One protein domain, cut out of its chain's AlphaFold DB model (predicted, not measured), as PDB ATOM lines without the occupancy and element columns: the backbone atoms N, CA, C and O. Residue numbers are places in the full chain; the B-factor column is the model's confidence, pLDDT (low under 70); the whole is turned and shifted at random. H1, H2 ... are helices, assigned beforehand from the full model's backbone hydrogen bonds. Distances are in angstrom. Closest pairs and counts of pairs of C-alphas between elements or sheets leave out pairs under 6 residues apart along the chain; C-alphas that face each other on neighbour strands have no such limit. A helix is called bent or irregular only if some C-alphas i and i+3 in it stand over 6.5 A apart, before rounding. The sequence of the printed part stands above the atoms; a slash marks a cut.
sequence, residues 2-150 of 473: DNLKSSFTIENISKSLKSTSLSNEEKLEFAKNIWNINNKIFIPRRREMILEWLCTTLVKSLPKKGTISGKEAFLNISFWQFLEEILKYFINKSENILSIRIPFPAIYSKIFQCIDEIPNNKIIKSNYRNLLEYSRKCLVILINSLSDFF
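What this domain is: This is residues 2 to 150 of the 473 residues of an uncharacterized protein of Anaeromyces robustus (UniProt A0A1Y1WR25). Five helices, H2 to H6, make a bundle: H4 lies side by side with the long, kinked H6, H3 packs on H4 on the side away from H6, and H5 folds back with H6 as a hairpin. H1 packs on H2 at the edge, so that the centres of H1, H2 and H3 make a triangle, and the short H7 sits at the last turn of H6. The printed part has 149 residues with seven named helices, in the order H1, H2, H3, H4, H5, H6, H7 along the chain, and no named strand; the class is all helix. It is compact, with a radius of gyration of the C-alphas of 16.1 A and spans of 49 by 38 by 23 A.

How they stand to each other: H6, residues 122 to 144, touches H4, residues 77 to 93, at a shallow tilt of 12 degrees, the same way; the closest C-alphas are those of Glu 84 and Cys 138, 5.3 A apart. H5, residues 104 to 117, only just touches H6, with 3 pairs of C-alphas within 8 A, Glu 117 and Ile 124 closest at 7.2 A; they form a hairpin at a shallow tilt of 25 degrees. H3, residues 46 to 60, touches residues 79 to 86 of H4, with C-alphas 51 and 86 closest at 7.0 A; this hairpin has a steep tilt of 36 degrees, only just past shallow. H3 and H5 touch only at their ends, with C-alphas 59 and 107 closest at 6.3 A. H2, residues 24 to 36, touches H3 with residues 31 to 35 alone; this is a hairpin at 17 degrees, a shallow tilt, and C-alphas 31 and 50 are closest at 6.7 A. H1, residues 10 to 18, and H2 form a hairpin, with C-alphas 17 and 27 closest at 5.8 A. H7, residues 147 to 150, and H6 touch only at the corner, only just, with 3 pairs of C-alphas within 8 A; those of Leu 142 and Phe 150 are closest at 5.6 A. H2 to H6 are an up-and-down bundle, each running against the one before it. In H1 to H4 each O i to N i+4 pair is within hydrogen-bond range, in H5 7 of 10 and in H6 17 of 19; H7 is too short for such a pair.

Where its parts are: H6 is 33.4 A long and irregular, with C-alphas 126 and 129 7.6 A apart and a kink of 50 degrees near residue 129; it ends at C-alpha 144, (229.928, 124.842, 60.205). H4 measures 24.7 A, H5 20.7 A, H3 20.6 A, H2 18.5 A, H1 12.0 A and H7 4.9 A. H1 begins at C-alpha 10, (215.919, 150.351, 71.952), and H7 ends at C-alpha 150, (231.906, 134.199, 60.295).

The domain as a whole: The C-alphas farthest apart, those of Asp 2 and Asp 116, are 50.7 A apart. The printed part has no cut, and the link from H3 to H4, residues 61 to 76, is long. The mean pLDDT of the printed part is 83.2; residues 2 to 8, 38 to 41, 65 to 67 and 95 to 101 are under 70.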
ATOM      1  N   ASP A   2     205.574 149.494  91.777       31.25
ATOM      2  CA  ASP A   2     205.657 150.830  91.163       31.25
ATOM      3  C   ASP A   2     207.041 151.470  90.986       31.25
ATOM      4  O   ASP A   2     207.382 152.456  91.621       31.25
ATOM      5  N   ASN A   3     207.811 150.930  90.030       29.06
ATOM      6  CA  ASN A   3     208.622 151.746  89.102       29.06
ATOM      7  C   ASN A   3     208.974 151.035  87.768       29.06
ATOM      8  O   ASN A   3     209.840 151.476  87.017       29.06
ATOM      9  N   LEU A   4     208.268 149.953  87.406       37.66
ATOM     10  CA  LEU A   4     208.468 149.191  86.157       37.66
ATOM     11  C   LEU A   4     207.648 149.751  84.977       37.66
ATOM     12  O   LEU A   4     207.019 149.015  84.222       37.66
ATOM     13  N   LYS A   5     207.649 151.077  84.817       39.84
ATOM     14  CA  LYS A   5     207.199 151.762  83.592       39.84
ATOM     15  C   LYS A   5     208.340 152.558  82.952       39.84
ATOM     16  O   LYS A   5     208.106 153.570  82.302       39.84
ATOM     17  N   SER A   6     209.587 152.103  83.093       48.84
ATOM     18  CA  SER A   6     210.608 152.498  82.127       48.84
ATOM     19  C   SER A   6     210.239 151.833  80.803       48.84
ATOM     20  O   SER A   6     210.241 150.610  80.670       48.84
ATOM     21  N   SER A   7     209.820 152.628  79.822       55.56
ATOM     22  CA  SER A   7     209.604 152.122  78.474       55.56
ATOM     23  C   SER A   7     210.905 151.464  78.001       55.56
ATOM     24  O   SER A   7     211.958 152.105  77.916       55.56
ATOM     25  N   PHE A   8     210.850 150.157  77.737       63.81
ATOM     26  CA  PHE A   8     211.925 149.410  77.088       63.81
ATOM     27  C   PHE A   8     212.031 149.870  75.630       63.81
ATOM     28  O   PHE A   8     211.591 149.196  74.703       63.81
ATOM     29  N   THR A   9     212.569 151.067  75.422       70.94
ATOM     30  CA  THR A   9     212.960 151.548  74.101       70.94
ATOM     31  C   THR A   9     214.330 150.971  73.752       70.94
ATOM     32  O   THR A   9     215.162 150.731  74.634       70.94
ATOM     33  N   ILE A  10     214.595 150.770  72.456       73.06
ATOM     34  CA  ILE A  10     215.919 150.351  71.952       73.06
ATOM     35  C   ILE A  10     217.020 151.271  72.494       73.06
ATOM     36  O   ILE A  10     218.109 150.810  72.840       73.06
ATOM     37  N   GLU A  11     216.728 152.568  72.600       75.81
ATOM     38  CA  GLU A  11     217.658 153.575  73.096       75.81
ATOM     39  C   GLU A  11     217.989 153.381  74.581       75.81
ATOM     40  O   GLU A  11     219.165 153.387  74.943       75.81
ATOM     41  N   ASN A  12     216.988 153.136  75.433       79.88
ATOM     42  CA  ASN A  12     217.199 152.892  76.863       79.88
ATOM     43  C   ASN A  12     217.973 151.590  77.100       79.88
ATOM     44  O   ASN A  12     218.924 151.572  77.877       79.88
ATOM     45  N   ILE A  13     217.628 150.527  76.368       81.81
ATOM     46  CA  ILE A  13     218.346 149.246  76.435       81.81
ATOM     47  C   ILE A  13     219.800 149.426  75.987       81.81
ATOM     48  O   ILE A  13     220.721 149.003  76.682       81.81
ATOM     49  N   SER A  14     220.023 150.111  74.863       80.38
ATOM     50  CA  SER A  14     221.367 150.390  74.348       80.38
ATOM     51  C   SER A  14     222.192 151.248  75.308       80.38
ATOM     52  O   SER A  14     223.388 151.003  75.456       80.38
ATOM     53  N   LYS A  15     221.580 152.243  75.966       83.06
ATOM     54  CA  LYS A  15     222.239 153.083  76.980       83.06
ATOM     55  C   LYS A  15     222.655 152.256  78.194       83.06
ATOM     56  O   LYS A  15     223.808 152.357  78.603       83.06
ATOM     57  N   SER A  16     221.779 151.394  78.711       83.88
ATOM     58  CA  SER A  16     222.100 150.505  79.837       83.88
ATOM     59  C   SER A  16     223.205 149.506  79.491       83.88
ATOM     60  O   SER A  16     224.142 149.328  80.260       83.88
ATOM     61  N   LEU A  17     223.162 148.913  78.297       84.00
ATOM     62  CA  LEU A  17     224.175 147.963  77.829       84.00
ATOM     63  C   LEU A  17     225.543 148.612  77.531       84.00
ATOM     64  O   LEU A  17     226.573 147.934  77.556       84.00
ATOM     65  N   LYS A  18     225.574 149.924  77.258       82.81
ATOM     66  CA  LYS A  18     226.798 150.712  77.015       82.81
ATOM     67  C   LYS A  18     227.288 151.486  78.244       82.81
ATOM     68  O   LYS A  18     228.359 152.087  78.160       82.81
ATOM     69  N   SER A  19     226.539 151.508  79.347       80.94
ATOM     70  CA  SER A  19     226.880 152.319  80.520       80.94
ATOM     71  C   SER A  19     228.204 151.867  81.140       80.94
ATOM     72  O   SER A  19     228.563 150.696  81.087       80.94
ATOM     73  N   THR A  20     228.967 152.776  81.734       76.31
ATOM     74  CA  THR A  20     230.176 152.421  82.503       76.31
ATOM     75  C   THR A  20     229.874 152.141  83.972       76.31
ATOM     76  O   THR A  20     230.744 151.650  84.680       76.31
ATOM     77  N   SER A  21     228.650 152.436  84.422       80.88
ATOM     78  CA  SER A  21     228.209 152.273  85.808       80.88
ATOM     79  C   SER A  21     227.914 150.826  86.195       80.88
ATOM     80  O   SER A  21     227.972 150.506  87.375       80.88
ATOM     81  N   LEU A  22     227.599 149.969  85.219       81.56
ATOM     82  CA  LEU A  22     227.330 148.551  85.444       81.56
ATOM     83  C   LEU A  22     228.575 147.707  85.156       81.56
ATOM     84  O   LEU A  22     229.268 147.909  84.146       81.56
ATOM     85  N   SER A  23     228.812 146.718  86.013       85.69
ATOM     86  CA  SER A  23     229.783 145.650  85.784       85.69
ATOM     87  C   SER A  23     229.421 144.816  84.546       85.69
ATOM     88  O   SER A  23     228.302 144.857  84.029       85.69
ATOM     89  N   ASN A  24     230.383 144.043  84.033       86.44
ATOM     90  CA  ASN A  24     230.137 143.170  82.880       86.44
ATOM     91  C   ASN A  24     229.081 142.096  83.189       86.44
ATOM     92  O   ASN A  24     228.267 141.781  82.325       86.44
ATOM     93  N   GLU A  25     229.062 141.571  84.414       88.44
ATOM     94  CA  GLU A  25     228.095 140.560  84.856       88.44
ATOM     95  C   GLU A  25     226.677 141.129  84.948       88.44
ATOM     96  O   GLU A  25     225.748 140.536  84.406       88.44
ATOM     97  N   GLU A  26     226.507 142.323  85.523       89.50
ATOM     98  CA  GLU A  26     225.200 142.996  85.577       89.50
ATOM     99  C   GLU A  26     224.661 143.310  84.176       89.50
ATOM    100  O   GLU A  26     223.468 143.152  83.908       89.50
ATOM    101  N   LYS A  27     225.536 143.716  83.245       90.81
ATOM    102  CA  LYS A  27     225.143 143.933  81.845       90.81
ATOM    103  C   LYS A  27     224.738 142.639  81.152       90.81
ATOM    104  O   LYS A  27     223.785 142.653  80.374       90.81
ATOM    105  N   LEU A  28     225.451 141.542  81.410       93.06
ATOM    106  CA  LEU A  28     225.109 140.230  80.868       93.06
ATOM    107  C   LEU A  28     223.741 139.769  81.378       93.06
ATOM    108  O   LEU A  28     222.918 139.329  80.580       93.06
ATOM    109  N   GLU A  29     223.473 139.929  82.671       92.62
ATOM    110  CA  GLU A  29     222.188 139.563  83.264       92.62
ATOM    111  C   GLU A  29     221.045 140.425  82.713       92.62
ATOM    112  O   GLU A  29     219.988 139.918  82.333       92.62
ATOM    113  N   PHE A  30     221.272 141.732  82.555       89.69
ATOM    114  CA  PHE A  30     220.320 142.607  81.878       89.69
ATOM    115  C   PHE A  30     220.058 142.153  80.430       89.69
ATOM    116  O   PHE A  30     218.902 142.067  80.018       89.69
ATOM    117  N   ALA A  31     221.095 141.796  79.668       90.94
ATOM    118  CA  ALA A  31     220.948 141.303  78.299       90.94
ATOM    119  C   ALA A  31     220.165 139.980  78.219       90.94
ATOM    120  O   ALA A  31     219.297 139.845  77.352       90.94
ATOM    121  N   LYS A  32     220.413 139.037  79.139       92.69
ATOM    122  CA  LYS A  32     219.649 137.783  79.267       92.69
ATOM    123  C   LYS A  32     218.177 138.049  79.570       92.69
ATOM    124  O   LYS A  32     217.299 137.457  78.942       92.69
ATOM    125  N   ASN A  33     217.897 139.001  80.457       89.06
ATOM    126  CA  ASN A  33     216.532 139.422  80.746       89.06
ATOM    127  C   ASN A  33     215.846 139.977  79.495       89.06
ATOM    128  O   ASN A  33     214.780 139.484  79.138       89.06
ATOM    129  N   ILE A  34     216.477 140.911  78.766       87.69
ATOM    130  CA  ILE A  34     215.943 141.442  77.495       87.69
ATOM    131  C   ILE A  34     215.692 140.321  76.474       87.69
ATOM    132  O   ILE A  34     214.647 140.295  75.814       87.69
ATOM    133  N   TRP A  35     216.629 139.379  76.351       89.19
ATOM    134  CA  TRP A  35     216.525 138.225  75.458       89.19
ATOM    135  C   TRP A  35     215.297 137.355  75.768       89.19
ATOM    136  O   TRP A  35     214.612 136.907  74.844       89.19
ATOM    137  N   ASN A  36     214.966 137.184  77.046       87.12
ATOM    138  CA  ASN A  36     213.847 136.362  77.504       87.12
ATOM    139  C   ASN A  36     212.519 137.125  77.661       87.12
ATOM    140  O   ASN A  36     211.508 136.510  78.002       87.12
ATOM    141  N   ILE A  37     212.470 138.439  77.386       82.69
ATOM    142  CA  ILE A  37     211.218 139.210  77.455       82.69
ATOM    143  C   ILE A  37     210.148 138.566  76.561       82.69
ATOM    144  O   ILE A  37     210.369 138.273  75.382       82.69
ATOM    145  N   ASN A  38     208.963 138.370  77.128       66.81
ATOM    146  CA  ASN A  38     207.812 137.830  76.418       66.81
ATOM    147  C   ASN A  38     207.386 138.789  75.283       66.81
ATOM    148  O   ASN A  38     207.503 140.004  75.441       66.81
ATOM    149  N   ASN A  39     206.841 138.289  74.167       65.31
ATOM    150  CA  ASN A  39     206.540 139.078  72.946       65.31
ATOM    151  C   ASN A  39     205.532 140.242  73.130       65.31
ATOM    152  O   ASN A  39     205.169 140.908  72.166       65.31
ATOM    153  N   LYS A  40     205.080 140.507  74.361       59.84
ATOM    154  CA  LYS A  40     204.206 141.626  74.737       59.84
ATOM    155  C   LYS A  40     204.887 142.998  74.630       59.84
ATOM    156  O   LYS A  40     204.189 144.001  74.553       59.84
ATOM    157  N   ILE A  41     206.222 143.054  74.629       67.88
ATOM    158  CA  ILE A  41     206.994 144.288  74.421       67.88
ATOM    159  C   ILE A  41     207.721 144.166  73.082       67.88
ATOM    160  O   ILE A  41     208.629 143.346  72.932       67.88
ATOM    161  N   PHE A  42     207.315 144.972  72.099       71.19
ATOM    162  CA  PHE A  42     207.945 144.975  70.783       71.19
ATOM    163  C   PHE A  42     209.237 145.795  70.805       71.19
ATOM    164  O   PHE A  42     209.215 147.018  70.927       71.19
ATOM    165  N   ILE A  43     210.365 145.104  70.661       75.69
ATOM    166  CA  ILE A  43     211.682 145.706  70.453       75.69
ATOM    167  C   ILE A  43     212.121 145.303  69.036       75.69
ATOM    168  O   ILE A  43     212.449 144.129  68.821       75.69
ATOM    169  N   PRO A  44     212.102 146.227  68.058       74.31
ATOM    170  CA  PRO A  44     212.569 145.941  66.705       74.31
ATOM    171  C   PRO A  44     213.985 145.353  66.712       74.31
ATOM    172  O   PRO A  44     214.858 145.865  67.411       74.31
ATOM    173  N   ARG A  45     214.213 144.285  65.935       79.94
ATOM    174  CA  ARG A  45     215.528 143.625  65.776       79.94
ATOM    175  C   ARG A  45     216.234 143.294  67.099       79.94
ATOM    176  O   ARG A  45     217.458 143.354  67.214       79.94
ATOM    177  N   ARG A  46     215.452 142.972  68.137       84.62
ATOM    178  CA  ARG A  46     215.956 142.659  69.484       84.62
ATOM    179  C   ARG A  46     217.060 141.607  69.459       84.62
ATOM    180  O   ARG A  46     218.040 141.739  70.184       84.62
ATOM    181  N   ARG A  47     216.867 140.545  68.673       87.06
ATOM    182  CA  ARG A  47     217.773 139.394  68.629       87.06
ATOM    183  C   ARG A  47     219.133 139.814  68.074       87.06
ATOM    184  O   ARG A  47     220.156 139.531  68.690       87.06
ATOM    185  N   GLU A  48     219.130 140.569  66.981       85.44
ATOM    186  CA  GLU A  48     220.338 141.090  66.345       85.44
ATOM    187  C   GLU A  48     221.029 142.145  67.210       85.44
ATOM    188  O   GLU A  48     222.245 142.109  67.341       85.44
ATOM    189  N   MET A  49     220.272 143.031  67.867       87.31
ATOM    190  CA  MET A  49     220.829 144.034  68.783       87.31
ATOM    191  C   MET A  49     221.592 143.385  69.947       87.31
ATOM    192  O   MET A  49     222.683 143.834  70.296       87.31
ATOM    193  N   ILE A  50     221.032 142.331  70.554       89.94
ATOM    194  CA  ILE A  50     221.694 141.617  71.656       89.94
ATOM    195  C   ILE A  50     222.939 140.876  71.155       89.94
ATOM    196  O   ILE A  50     223.977 140.953  71.809       89.94
ATOM    197  N   LEU A  51     222.871 140.227  69.987       89.06
ATOM    198  CA  LEU A  51     224.035 139.593  69.364       89.06
ATOM    199  C   LEU A  51     225.146 140.614  69.065       89.06
ATOM    200  O   LEU A  51     226.296 140.409  69.451       89.06
ATOM    201  N   GLU A  52     224.811 141.740  68.432       87.75
ATOM    202  CA  GLU A  52     225.759 142.810  68.109       87.75
ATOM    203  C   GLU A  52     226.410 143.374  69.372       87.75
ATOM    204  O   GLU A  52     227.633 143.547  69.418       87.75
ATOM    205  N   TRP A  53     225.616 143.630  70.416       90.81
ATOM    206  CA  TRP A  53     226.130 144.095  71.698       90.81
ATOM    207  C   TRP A  53     227.080 143.078  72.328       90.81
ATOM    208  O   TRP A  53     228.174 143.462  72.749       90.81
ATOM    209  N   LEU A  54     226.689 141.802  72.383       92.25
ATOM    210  CA  LEU A  54     227.475 140.752  73.023       92.25
ATOM    211  C   LEU A  54     228.843 140.634  72.353       92.25
ATOM    212  O   LEU A  54     229.884 140.718  73.004       92.25
ATOM    213  N   CYS A  55     228.848 140.547  71.028       89.44
ATOM    214  CA  CYS A  55     230.073 140.442  70.263       89.44
ATOM    215  C   CYS A  55     230.921 141.719  70.334       89.44
ATOM    216  O   CYS A  55     232.135 141.642  70.511       89.44
ATOM    217  N   THR A  56     230.302 142.901  70.285       89.06
ATOM    218  CA  THR A  56     231.011 144.173  70.497       89.06
ATOM    219  C   THR A  56     231.634 144.244  71.890       89.06
ATOM    220  O   THR A  56     232.728 144.785  72.041       89.06
ATOM    221  N   THR A  57     230.967 143.697  72.906       91.31
ATOM    222  CA  THR A  57     231.460 143.666  74.289       91.31
ATOM    223  C   THR A  57     232.673 142.754  74.413       91.31
ATOM    224  O   THR A  57     233.688 143.179  74.963       91.31
ATOM    225  N   LEU A  58     232.625 141.562  73.805       91.50
ATOM    226  CA  LEU A  58     233.776 140.661  73.714       91.50
ATOM    227  C   LEU A  58     234.975 141.361  73.055       91.50
ATOM    228  O   LEU A  58     236.053 141.413  73.643       91.50
ATOM    229  N   VAL A  59     234.783 141.998  71.893       89.88
ATOM    230  CA  VAL A  59     235.863 142.699  71.172       89.88
ATOM    231  C   VAL A  59     236.401 143.901  71.951       89.88
ATOM    232  O   VAL A  59     237.611 144.084  72.048       89.88
ATOM    233  N   LYS A  60     235.530 144.746  72.513       89.44
ATOM    234  CA  LYS A  60     235.957 145.942  73.261       89.44
ATOM    235  C   LYS A  60     236.646 145.603  74.577       89.44
ATOM    236  O   LYS A  60     237.385 146.443  75.082       89.44
ATOM    237  N   SER A  61     236.408 144.408  75.116       89.50
ATOM    238  CA  SER A  61     237.085 143.923  76.318       89.50
ATOM    239  C   SER A  61     238.524 143.462  76.071       89.50
ATOM    240  O   SER A  61     239.248 143.218  77.032       89.50
ATOM    241  N   LEU A  62     238.965 143.376  74.808       89.12
ATOM    242  CA  LEU A  62     240.356 143.072  74.490       89.12
ATOM    243  C   LEU A  62     241.270 144.207  74.995       89.12
ATOM    244  O   LEU A  62     241.023 145.381  74.693       89.12
ATOM    245  N   PRO A  63     242.339 143.892  75.748       83.56
ATOM    246  CA  PRO A  63     243.222 144.908  76.299       83.56
ATOM    247  C   PRO A  63     243.970 145.630  75.174       83.56
ATOM    248  O   PRO A  63     244.575 145.003  74.306       83.56
ATOM    249  N   LYS A  64     243.954 146.969  75.200       76.06
ATOM    250  CA  LYS A  64     244.716 147.793  74.246       76.06
ATOM    251  C   LYS A  64     246.204 147.868  74.609       76.06
ATOM    252  O   LYS A  64     247.038 147.877  73.710       76.06
ATOM    253  N   LYS A  65     246.516 147.955  75.910       66.19
ATOM    254  CA  LYS A  65     247.851 147.936  76.545       66.19
ATOM    255  C   LYS A  65     247.679 147.516  78.016       66.19
ATOM    256  O   LYS A  65     246.672 147.896  78.609       66.19
ATOM    257  N   GLY A  66     248.646 146.801  78.597       65.31
ATOM    258  CA  GLY A  66     248.639 146.400  80.016       65.31
ATOM    259  C   GLY A  66     248.424 144.901  80.256       65.31
ATOM    260  O   GLY A  66     248.157 144.150  79.317       65.31
ATOM    261  N   THR A  67     248.580 144.484  81.515       68.44
ATOM    262  CA  THR A  67     248.398 143.101  81.980       68.44
ATOM    263  C   THR A  67     246.922 142.713  82.016       68.44
ATOM    264  O   THR A  67     246.050 143.534  82.301       68.44
ATOM    265  N   ILE A  68     246.639 141.448  81.704       80.56
ATOM    266  CA  ILE A  68     245.279 140.904  81.676       80.56
ATOM    267  C   ILE A  68     244.836 140.608  83.109       80.56
ATOM    268  O   ILE A  68     245.487 139.854  83.833       80.56
ATOM    269  N   SER A  69     243.713 141.195  83.519       78.88
ATOM    270  CA  SER A  69     243.191 141.065  84.882       78.88
ATOM    271  C   SER A  69     242.475 139.735  85.131       78.88
ATOM    272  O   SER A  69     242.398 139.286  86.272       78.88
ATOM    273  N   GLY A  70     241.960 139.090  84.080       79.56
ATOM    274  CA  GLY A  70     241.143 137.876  84.157       79.56
ATOM    275  C   GLY A  70     239.641 138.150  84.307       79.56
ATOM    276  O   GLY A  70     238.857 137.205  84.338       79.56
ATOM    277  N   LYS A  71     239.227 139.422  84.404       83.44
ATOM    278  CA  LYS A  71     237.821 139.857  84.569       83.44
ATOM    279  C   LYS A  71     237.197 140.404  83.281       83.44
ATOM    280  O   LYS A  71     236.055 140.868  83.267       83.44
ATOM    281  N   GLU A  72     237.962 140.419  82.198       90.06
ATOM    282  CA  GLU A  72     237.520 140.885  80.894       90.06
ATOM    283  C   GLU A  72     236.390 139.994  80.356       90.06
ATOM    284  O   GLU A  72     236.381 138.780  80.560       90.06
ATOM    285  N   ALA A  73     235.434 140.582  79.628       90.69
ATOM    286  CA  ALA A  73     234.269 139.848  79.130       90.69
ATOM    287  C   ALA A  73     234.655 138.652  78.239       90.69
ATOM    288  O   ALA A  73     234.014 137.610  78.315       90.69
ATOM    289  N   PHE A  74     235.729 138.768  77.446       91.81
ATOM    290  CA  PHE A  74     236.214 137.663  76.611       91.81
ATOM    291  C   PHE A  74     236.803 136.480  77.395       91.81
ATOM    292  O   PHE A  74     236.915 135.399  76.823       91.81
ATOM    293  N   LEU A  75     237.140 136.659  78.677       92.62
ATOM    294  CA  LEU A  75     237.616 135.600  79.578       92.62
ATOM    295  C   LEU A  75     236.511 135.053  80.487       92.62
ATOM    296  O   LEU A  75     236.710 134.050  81.171       92.62
ATOM    297  N   ASN A  76     235.335 135.684  80.493       92.50
ATOM    298  CA  ASN A  76     234.204 135.253  81.298       92.50
ATOM    299  C   ASN A  76     233.386 134.189  80.547       92.50
ATOM    300  O   ASN A  76     232.777 134.455  79.509       92.50
ATOM    301  N   ILE A  77     233.329 132.980  81.110       94.50
ATOM    302  CA  ILE A  77     232.634 131.816  80.535       94.50
ATOM    303  C   ILE A  77     231.146 132.102  80.271       94.50
ATOM    304  O   ILE A  77     230.603 131.663  79.259       94.50
ATOM    305  N   SER A  78     230.496 132.898  81.126       95.06
ATOM    306  CA  SER A  78     229.063 133.201  81.016       95.06
ATOM    307  C   SER A  78     228.718 133.966  79.734       95.06
ATOM    308  O   SER A  78     227.620 133.814  79.198       95.06
ATOM    309  N   PHE A  79     229.653 134.775  79.220       95.50
ATOM    310  CA  PHE A  79     229.482 135.469  77.942       95.50
ATOM    311  C   PHE A  79     229.503 134.488  76.765       95.50
ATOM    312  O   PHE A  79     228.706 134.631  75.839       95.50
ATOM    313  N   TRP A  80     230.373 133.476  76.812       96.00
ATOM    314  CA  TRP A  80     230.466 132.437  75.783       96.00
ATOM    315  C   TRP A  80     229.280 131.476  75.814       96.00
ATOM    316  O   TRP A  80     228.746 131.150  74.761       96.00
ATOM    317  N   GLN A  81     228.807 131.097  77.002       96.31
ATOM    318  CA  GLN A  81     227.569 130.324  77.154       96.31
ATOM    319  C   GLN A  81     226.372 131.056  76.542       96.31
ATOM    320  O   GLN A  81     225.609 130.478  75.772       96.31
ATOM    321  N   PHE A  82     226.235 132.353  76.829       96.38
ATOM    322  CA  PHE A  82     225.147 133.140  76.258       96.38
ATOM    323  C   PHE A  82     225.300 133.327  74.742       96.38
ATOM    324  O   PHE A  82     224.313 133.285  74.011       96.38
ATOM    325  N   LEU A  83     226.533 133.474  74.243       94.62
ATOM    326  CA  LEU A  83     226.787 133.496  72.804       94.62
ATOM    327  C   LEU A  83     226.364 132.175  72.152       94.62
ATOM    328  O   LEU A  83     225.685 132.206  71.130       94.62
ATOM    329  N   GLU A  84     226.705 131.031  72.747       95.12
ATOM    330  CA  GLU A  84     226.296 129.709  72.264       95.12
ATOM    331  C   GLU A  84     224.765 129.599  72.157       95.12
ATOM    332  O   GLU A  84     224.250 129.164  71.124       95.12
ATOM    333  N   GLU A  85     224.028 130.037  73.184       94.69
ATOM    334  CA  GLU A  85     222.558 130.060  73.182       94.69
ATOM    335  C   GLU A  85     221.987 130.919  72.045       94.69
ATOM    336  O   GLU A  85     221.086 130.481  71.321       94.69
ATOM    337  N   ILE A  86     222.528 132.127  71.853       92.12
ATOM    338  CA  ILE A  86     222.097 133.036  70.786       92.12
ATOM    339  C   ILE A  86     222.391 132.431  69.409       92.12
ATOM    340  O   ILE A  86     221.524 132.446  68.534       92.12
ATOM    341  N   LEU A  87     223.587 131.876  69.201       90.81
ATOM    342  CA  LEU A  87     223.965 131.287  67.917       90.81
ATOM    343  C   LEU A  87     223.080 130.077  67.575       90.81
ATOM    344  O   LEU A  87     222.599 129.973  66.447       90.81
ATOM    345  N   LYS A  88     222.781 129.207  68.551       91.19
ATOM    346  CA  LYS A  88     221.839 128.087  68.371       91.19
ATOM    347  C   LYS A  88     220.430 128.559  68.016       91.19
ATOM    348  O   LYS A  88     219.773 127.931  67.189       91.19
ATOM    349  N   TYR A  89     219.962 129.665  68.600       89.62
ATOM    350  CA  TYR A  89     218.670 130.250  68.236       89.62
ATOM    351  C   TYR A  89     218.622 130.633  66.749       89.62
ATOM    352  O   TYR A  89     217.670 130.264  66.061       89.62
ATOM    353  N   PHE A  90     219.654 131.318  66.243       85.75
ATOM    354  CA  PHE A  90     219.709 131.733  64.836       85.75
ATOM    355  C   PHE A  90     219.799 130.549  63.867       85.75
ATOM    356  O   PHE A  90     219.147 130.585  62.824       85.75
ATOM    357  N   ILE A  91     220.507 129.473  64.235       86.38
ATOM    358  CA  ILE A  91     220.485 128.214  63.472       86.38
ATOM    359  C   ILE A  91     219.054 127.663  63.397       86.38
ATOM    360  O   ILE A  91     218.532 127.420  62.310       86.38
ATOM    361  N   ASN A  92     218.401 127.502  64.552       84.50
ATOM    362  CA  ASN A  92     217.098 126.840  64.653       84.50
ATOM    363  C   ASN A  92     215.964 127.616  63.978       84.50
ATOM    364  O   ASN A  92     214.967 127.023  63.570       84.50
ATOM    365  N   LYS A  93     216.068 128.945  63.912       80.38
ATOM    366  CA  LYS A  93     215.046 129.801  63.299       80.38
ATOM    367  C   LYS A  93     215.297 130.102  61.827       80.38
ATOM    368  O   LYS A  93     214.434 130.719  61.211       80.38
ATOM    369  N   SER A  94     216.441 129.677  61.278       70.06
ATOM    370  CA  SER A  94     216.870 130.011  59.911       70.06
ATOM    371  C   SER A  94     216.759 131.514  59.616       70.06
ATOM    372  O   SER A  94     216.489 131.933  58.491       70.06
ATOM    373  N   GLU A  95     216.920 132.341  60.651       68.69
ATOM    374  CA  GLU A  95     216.835 133.791  60.541       68.69
ATOM    375  C   GLU A  95     218.142 134.298  59.927       68.69
ATOM    376  O   GLU A  95     219.230 134.058  60.455       68.69
ATOM    377  N   ASN A  96     218.044 135.020  58.807       63.53
ATOM    378  CA  ASN A  96     219.210 135.647  58.196       63.53
ATOM    379  C   ASN A  96     219.768 136.719  59.137       63.53
ATOM    380  O   ASN A  96     219.151 137.769  59.336       63.53
ATOM    381  N   ILE A  97     220.970 136.485  59.669       64.69
ATOM    382  CA  ILE A  97     221.717 137.481  60.442       64.69
ATOM    383  C   ILE A  97     222.236 138.542  59.467       64.69
ATOM    384  O   ILE A  97     223.362 138.490  58.967       64.69
ATOM    385  N   LEU A  98     221.388 139.514  59.140       55.69
ATOM    386  CA  LEU A  98     221.760 140.615  58.262       55.69
ATOM    387  C   LEU A  98     222.762 141.535  58.986       55.69
ATOM    388  O   LEU A  98     222.403 142.240  59.927       55.69
ATOM    389  N   SER A  99     223.998 141.548  58.472       56.41
ATOM    390  CA  SER A  99     224.994 142.636  58.542       56.41
ATOM    391  C   SER A  99     225.932 142.784  59.745       56.41
ATOM    392  O   SER A  99     226.723 143.730  59.733       56.41
ATOM    393  N   ILE A 100     225.926 141.918  60.759       63.22
ATOM    394  CA  ILE A 100     226.841 142.117  61.897       63.22
ATOM    395  C   ILE A 100     228.224 141.535  61.553       63.22
ATOM    396  O   ILE A 100     228.421 140.325  61.541       63.22
ATOM    397  N   ARG A 101     229.201 142.404  61.259       66.06
ATOM    398  CA  ARG A 101     230.607 142.015  61.056       66.06
ATOM    399  C   ARG A 101     231.354 142.080  62.381       66.06
ATOM    400  O   ARG A 101     231.607 143.172  62.886       66.06
ATOM    401  N   ILE A 102     231.748 140.931  62.918       71.88
ATOM    402  CA  ILE A 102     232.519 140.858  64.164       71.88
ATOM    403  C   ILE A 102     233.912 140.302  63.874       71.88
ATOM    404  O   ILE A 102     234.026 139.255  63.236       71.88
ATOM    405  N   PRO A 103     234.984 140.942  64.372       79.44
ATOM    406  CA  PRO A 103     236.348 140.441  64.251       79.44
ATOM    407  C   PRO A 103     236.614 139.294  65.242       79.44
ATOM    408  O   PRO A 103     237.520 139.377  66.070       79.44
ATOM    409  N   PHE A 104     235.841 138.206  65.157       85.25
ATOM    410  CA  PHE A 104     236.044 137.008  65.978       85.25
ATOM    411  C   PHE A 104     237.483 136.478  65.947       85.25
ATOM    412  O   PHE A 104     237.964 136.115  67.022       85.25
ATOM    413  N   PRO A 105     238.213 136.490  64.807       89.31
ATOM    414  CA  PRO A 105     239.604 136.052  64.792       89.31
ATOM    415  C   PRO A 105     240.475 136.741  65.849       89.31
ATOM    416  O   PRO A 105     241.243 136.081  66.533       89.31
ATOM    417  N   ALA A 106     240.292 138.048  66.064       89.88
ATOM    418  CA  ALA A 106     241.067 138.785  67.059       89.88
ATOM    419  C   ALA A 106     240.775 138.322  68.498       89.88
ATOM    420  O   ALA A 106     241.681 138.305  69.329       89.88
ATOM    421  N   ILE A 107     239.527 137.930  68.787       92.19
ATOM    422  CA  ILE A 107     239.144 137.412  70.107       92.19
ATOM    423  C   ILE A 107     239.808 136.053  70.348       92.19
ATOM    424  O   ILE A 107     240.460 135.875  71.373       92.19
ATOM    425  N   TYR A 108     239.694 135.119  69.396       94.31
ATOM    426  CA  TYR A 108     240.295 133.785  69.520       94.31
ATOM    427  C   TYR A 108     241.822 133.849  69.607       94.31
ATOM    428  O   TYR A 108     242.395 133.271  70.527       94.31
ATOM    429  N   SER A 109     242.475 134.633  68.742       93.44
ATOM    430  CA  SER A 109     243.914 134.915  68.838       93.44
ATOM    431  C   SER A 109     244.306 135.374  70.241       93.44
ATOM    432  O   SER A 109     245.294 134.900  70.803       93.44
ATOM    433  N   LYS A 110     243.510 136.262  70.855       92.88
ATOM    434  CA  LYS A 110     243.809 136.749  72.202       92.88
ATOM    435  C   LYS A 110     243.608 135.685  73.281       92.88
ATOM    436  O   LYS A 110     244.408 135.642  74.211       92.88
ATOM    437  N   ILE A 111     242.604 134.815  73.151       94.44
ATOM    438  CA  ILE A 111     242.415 133.657  74.044       94.44
ATOM    439  C   ILE A 111     243.633 132.730  73.985       94.44
ATOM    440  O   ILE A 111     244.130 132.306  75.028       94.44
ATOM    441  N   PHE A 112     244.166 132.455  72.794       94.75
ATOM    442  CA  PHE A 112     245.350 131.602  72.642       94.75
ATOM    443  C   PHE A 112     246.594 132.240  73.269       94.75
ATOM    444  O   PHE A 112     247.348 131.570  73.966       94.75
ATOM    445  N   GLN A 113     246.756 133.558  73.132       91.94
ATOM    446  CA  GLN A 113     247.840 134.307  73.782       91.94
ATOM    447  C   GLN A 113     247.744 134.341  75.317       91.94
ATOM    448  O   GLN A 113     248.752 134.578  75.975       91.94
ATOM    449  N   CYS A 114     246.569 134.092  75.911       90.81
ATOM    450  CA  CYS A 114     246.427 134.054  77.373       90.81
ATOM    451  C   CYS A 114     247.177 132.885  78.020       90.81
ATOM    452  O   CYS A 114     247.332 132.882  79.239       90.81
ATOM    453  N   ILE A 115     247.679 131.928  77.231       89.38
ATOM    454  CA  ILE A 115     248.533 130.854  77.733       89.38
ATOM    455  C   ILE A 115     249.761 131.374  78.492       89.38
ATOM    456  O   ILE A 115     250.166 130.777  79.485       89.38
ATOM    457  N   ASP A 116     250.298 132.524  78.076       88.44
ATOM    458  CA  ASP A 116     251.463 133.153  78.705       88.44
ATOM    459  C   ASP A 116     251.147 133.732  80.091       88.44
ATOM    460  O   ASP A 116     252.037 133.903  80.921       88.44
ATOM    461  N   GLU A 117     249.871 133.994  80.367       87.81
ATOM    462  CA  GLU A 117     249.407 134.550  81.637       87.81
ATOM    463  C   GLU A 117     249.036 133.460  82.653       87.81
ATOM    464  O   GLU A 117     248.923 133.749  83.844       87.81
ATOM    465  N   ILE A 118     248.864 132.202  82.221       87.12
ATOM    466  CA  ILE A 118     248.448 131.084  83.088       87.12
ATOM    467  C   ILE A 118     249.361 130.908  84.316       87.12
ATOM    468  O   ILE A 118     248.821 130.734  85.412       87.12
ATOM    469  N   PRO A 119     250.707 130.978  84.206       85.50
ATOM    470  CA  PRO A 119     251.580 130.830  85.374       85.50
ATOM    471  C   PRO A 119     251.378 131.927  86.429       85.50
ATOM    472  O   PRO A 119     251.521 131.669  87.622       85.50
ATOM    473  N   ASN A 120     251.014 133.138  85.998       86.25
ATOM    474  CA  ASN A 120     250.989 134.336  86.840       86.25
ATOM    475  C   ASN A 120     249.571 134.773  87.244       86.25
ATOM    476  O   ASN A 120     249.414 135.581  88.160       86.25
ATOM    477  N   ASN A 121     248.527 134.244  86.599       87.31
ATOM    478  CA  ASN A 121     247.140 134.638  86.825       87.31
ATOM    479  C   ASN A 121     246.258 133.434  87.198       87.31
ATOM    480  O   ASN A 121     245.793 132.675  86.345       87.31
ATOM    481  N   LYS A 122     245.961 133.305  88.500       87.06
ATOM    482  CA  LYS A 122     245.137 132.215  89.053       87.06
ATOM    483  C   LYS A 122     243.719 132.166  88.474       87.06
ATOM    484  O   LYS A 122     243.186 131.074  88.315       87.06
ATOM    485  N   ILE A 123     243.125 133.322  88.161       87.25
ATOM    486  CA  ILE A 123     241.761 133.412  87.611       87.25
ATOM    487  C   ILE A 123     241.734 132.832  86.197       87.25
ATOM    488  O   ILE A 123     240.837 132.066  85.852       87.25
ATOM    489  N   ILE A 124     242.736 133.173  85.381       87.69
ATOM    490  CA  ILE A 124     242.864 132.609  84.036       87.69
ATOM    491  C   ILE A 124     243.119 131.110  84.153       87.69
ATOM    492  O   ILE A 124     242.380 130.342  83.548       87.69
ATOM    493  N   LYS A 125     244.080 130.687  84.986       87.88
ATOM    494  CA  LYS A 125     244.397 129.267  85.180       87.88
ATOM    495  C   LYS A 125     243.164 128.431  85.542       87.88
ATOM    496  O   LYS A 125     242.940 127.406  84.910       87.88
ATOM    497  N   SER A 126     242.337 128.871  86.495       87.69
ATOM    498  CA  SER A 126     241.156 128.101  86.918       87.69
ATOM    499  C   SER A 126     240.062 128.014  85.850       87.69
ATOM    500  O   SER A 126     239.293 127.058  85.837       87.69
ATOM    501  N   ASN A 127     239.969 129.011  84.965       90.00
ATOM    502  CA  ASN A 127     238.868 129.127  84.005       90.00
ATOM    503  C   ASN A 127     239.254 128.728  82.576       90.00
ATOM    504  O   ASN A 127     238.363 128.534  81.749       90.00
ATOM    505  N   TYR A 128     240.550 128.601  82.269       91.75
ATOM    506  CA  TYR A 128     241.046 128.487  80.895       91.75
ATOM    507  C   TYR A 128     240.482 127.279  80.148       91.75
ATOM    508  O   TYR A 128     240.007 127.431  79.026       91.75
ATOM    509  N   ARG A 129     240.442 126.101  80.785       92.50
ATOM    510  CA  ARG A 129     239.838 124.884  80.214       92.50
ATOM    511  C   ARG A 129     238.405 125.130  79.742       92.50
ATOM    512  O   ARG A 129     238.079 124.913  78.580       92.50
ATOM    513  N   ASN A 130     237.557 125.631  80.637       93.88
ATOM    514  CA  ASN A 130     236.144 125.867  80.341       93.88
ATOM    515  C   ASN A 130     235.977 126.989  79.306       93.88
ATOM    516  O   ASN A 130     235.107 126.912  78.441       93.88
ATOM    517  N   LEU A 131     236.829 128.017  79.349       94.88
ATOM    518  CA  LEU A 131     236.864 129.063  78.329       94.88
ATOM    519  C   LEU A 131     237.150 128.479  76.936       94.88
ATOM    520  O   LEU A 131     236.443 128.815  75.983       94.88
ATOM    521  N   LEU A 132     238.145 127.597  76.807       95.38
ATOM    522  CA  LEU A 132     238.441 126.907  75.550       95.38
ATOM    523  C   LEU A 132     237.261 126.040  75.101       95.38
ATOM    524  O   LEU A 132     236.853 126.144  73.949       95.38
ATOM    525  N   GLU A 133     236.651 125.273  76.005       95.75
ATOM    526  CA  GLU A 133     235.507 124.411  75.686       95.75
ATOM    527  C   GLU A 133     234.313 125.207  75.118       95.75
ATOM    528  O   GLU A 133     233.802 124.900  74.037       95.75
ATOM    529  N   TYR A 134     233.859 126.256  75.814       95.62
ATOM    530  CA  TYR A 134     232.697 127.042  75.377       95.62
ATOM    531  C   TYR A 134     232.998 127.916  74.158       95.62
ATOM    532  O   TYR A 134     232.155 128.047  73.264       95.62
ATOM    533  N   SER A 135     234.206 128.481  74.072       95.25
ATOM    534  CA  SER A 135     234.620 129.217  72.875       95.25
ATOM    535  C   SER A 135     234.739 128.289  71.662       95.25
ATOM    536  O   SER A 135     234.298 128.661  70.577       95.25
ATOM    537  N   ARG A 136     235.198 127.041  71.834       95.56
ATOM    538  CA  ARG A 136     235.191 126.020  70.777       95.56
ATOM    539  C   ARG A 136     233.782 125.690  70.306       95.56
ATOM    540  O   ARG A 136     233.560 125.663  69.100       95.56
ATOM    541  N   LYS A 137     232.816 125.482  71.211       95.44
ATOM    542  CA  LYS A 137     231.406 125.247  70.827       95.44
ATOM    543  C   LYS A 137     230.868 126.384  69.956       95.44
ATOM    544  O   LYS A 137     230.264 126.129  68.914       95.44
ATOM    545  N   CYS A 138     231.153 127.632  70.335       94.31
ATOM    546  CA  CYS A 138     230.796 128.800  69.531       94.31
ATOM    547  C   CYS A 138     231.510 128.799  68.174       94.31
ATOM    548  O   CYS A 138     230.872 129.039  67.152       94.31
ATOM    549  N   LEU A 139     232.813 128.502  68.139       93.81
ATOM    550  CA  LEU A 139     233.596 128.448  66.907       93.81
ATOM    551  C   LEU A 139     233.056 127.399  65.931       93.81
ATOM    552  O   LEU A 139     232.888 127.701  64.756       93.81
ATOM    553  N   VAL A 140     232.745 126.197  66.413       93.06
ATOM    554  CA  VAL A 140     232.196 125.105  65.596       93.06
ATOM    555  C   VAL A 140     230.875 125.526  64.953       93.06
ATOM    556  O   VAL A 140     230.680 125.312  63.759       93.06
ATOM    557  N   ILE A 141     229.994 126.190  65.707       91.81
ATOM    558  CA  ILE A 141     228.748 126.749  65.164       91.81
ATOM    559  C   ILE A 141     229.042 127.802  64.084       91.81
ATOM    560  O   ILE A 141     228.444 127.768  63.006       91.81
ATOM    561  N   LEU A 142     229.971 128.723  64.357       89.50
ATOM    562  CA  LEU A 142     230.356 129.789  63.430       89.50
ATOM    563  C   LEU A 142     230.975 129.247  62.136       89.50
ATOM    564  O   LEU A 142     230.687 129.774  61.069       89.50
ATOM    565  N   ILE A 143     231.800 128.203  62.209       89.38
ATOM    566  CA  ILE A 143     232.459 127.606  61.042       89.38
ATOM    567  C   ILE A 143     231.483 126.739  60.241       89.38
ATOM    568  O   ILE A 143     231.446 126.853  59.019       89.38
ATOM    569  N   ASN A 144     230.690 125.887  60.898       88.12
ATOM    570  CA  ASN A 144     229.928 124.842  60.205       88.12
ATOM    571  C   ASN A 144     228.502 125.255  59.838       88.12
ATOM    572  O   ASN A 144     227.994 124.844  58.799       88.12
ATOM    573  N   SER A 145     227.834 126.032  60.691       86.38
ATOM    574  CA  SER A 145     226.406 126.343  60.531       86.38
ATOM    575  C   SER A 145     226.151 127.800  60.167       86.38
ATOM    576  O   SER A 145     225.132 128.107  59.559       86.38
ATOM    577  N   LEU A 146     227.069 128.698  60.532       84.38
ATOM    578  CA  LEU A 146     226.961 130.140  60.307       84.38
ATOM    579  C   LEU A 146     228.213 130.689  59.595       84.38
ATOM    580  O   LEU A 146     228.672 131.795  59.887       84.38
ATOM    581  N   SER A 147     228.774 129.938  58.643       79.81
ATOM    582  CA  SER A 147     229.994 130.321  57.906       79.81
ATOM    583  C   SER A 147     229.851 131.666  57.181       79.81
ATOM    584  O   SER A 147     230.767 132.495  57.201       79.81
ATOM    585  N   ASP A 148     228.663 131.936  56.632       75.19
ATOM    586  CA  ASP A 148     228.288 133.206  56.000       75.19
ATOM    587  C   ASP A 148     228.288 134.399  56.957       75.19
ATOM    588  O   ASP A 148     228.354 135.547  56.509       75.19
ATOM    589  N   PHE A 149     228.201 134.140  58.258       73.75
ATOM    590  CA  PHE A 149     228.311 135.138  59.312       73.75
ATOM    591  C   PHE A 149     229.763 135.296  59.779       73.75
ATOM    592  O   PHE A 149     230.224 136.416  59.995       73.75
ATOM    593  N   PHE A 150     230.508 134.191  59.872       77.00
ATOM    594  CA  PHE A 150     231.906 134.199  60.295       77.00
ATOM    595  C   PHE A 150     232.834 134.860  59.257       77.00
ATOM    596  O   PHE A 150     233.707 135.633  59.642       77.00
TER     597      PHE A 150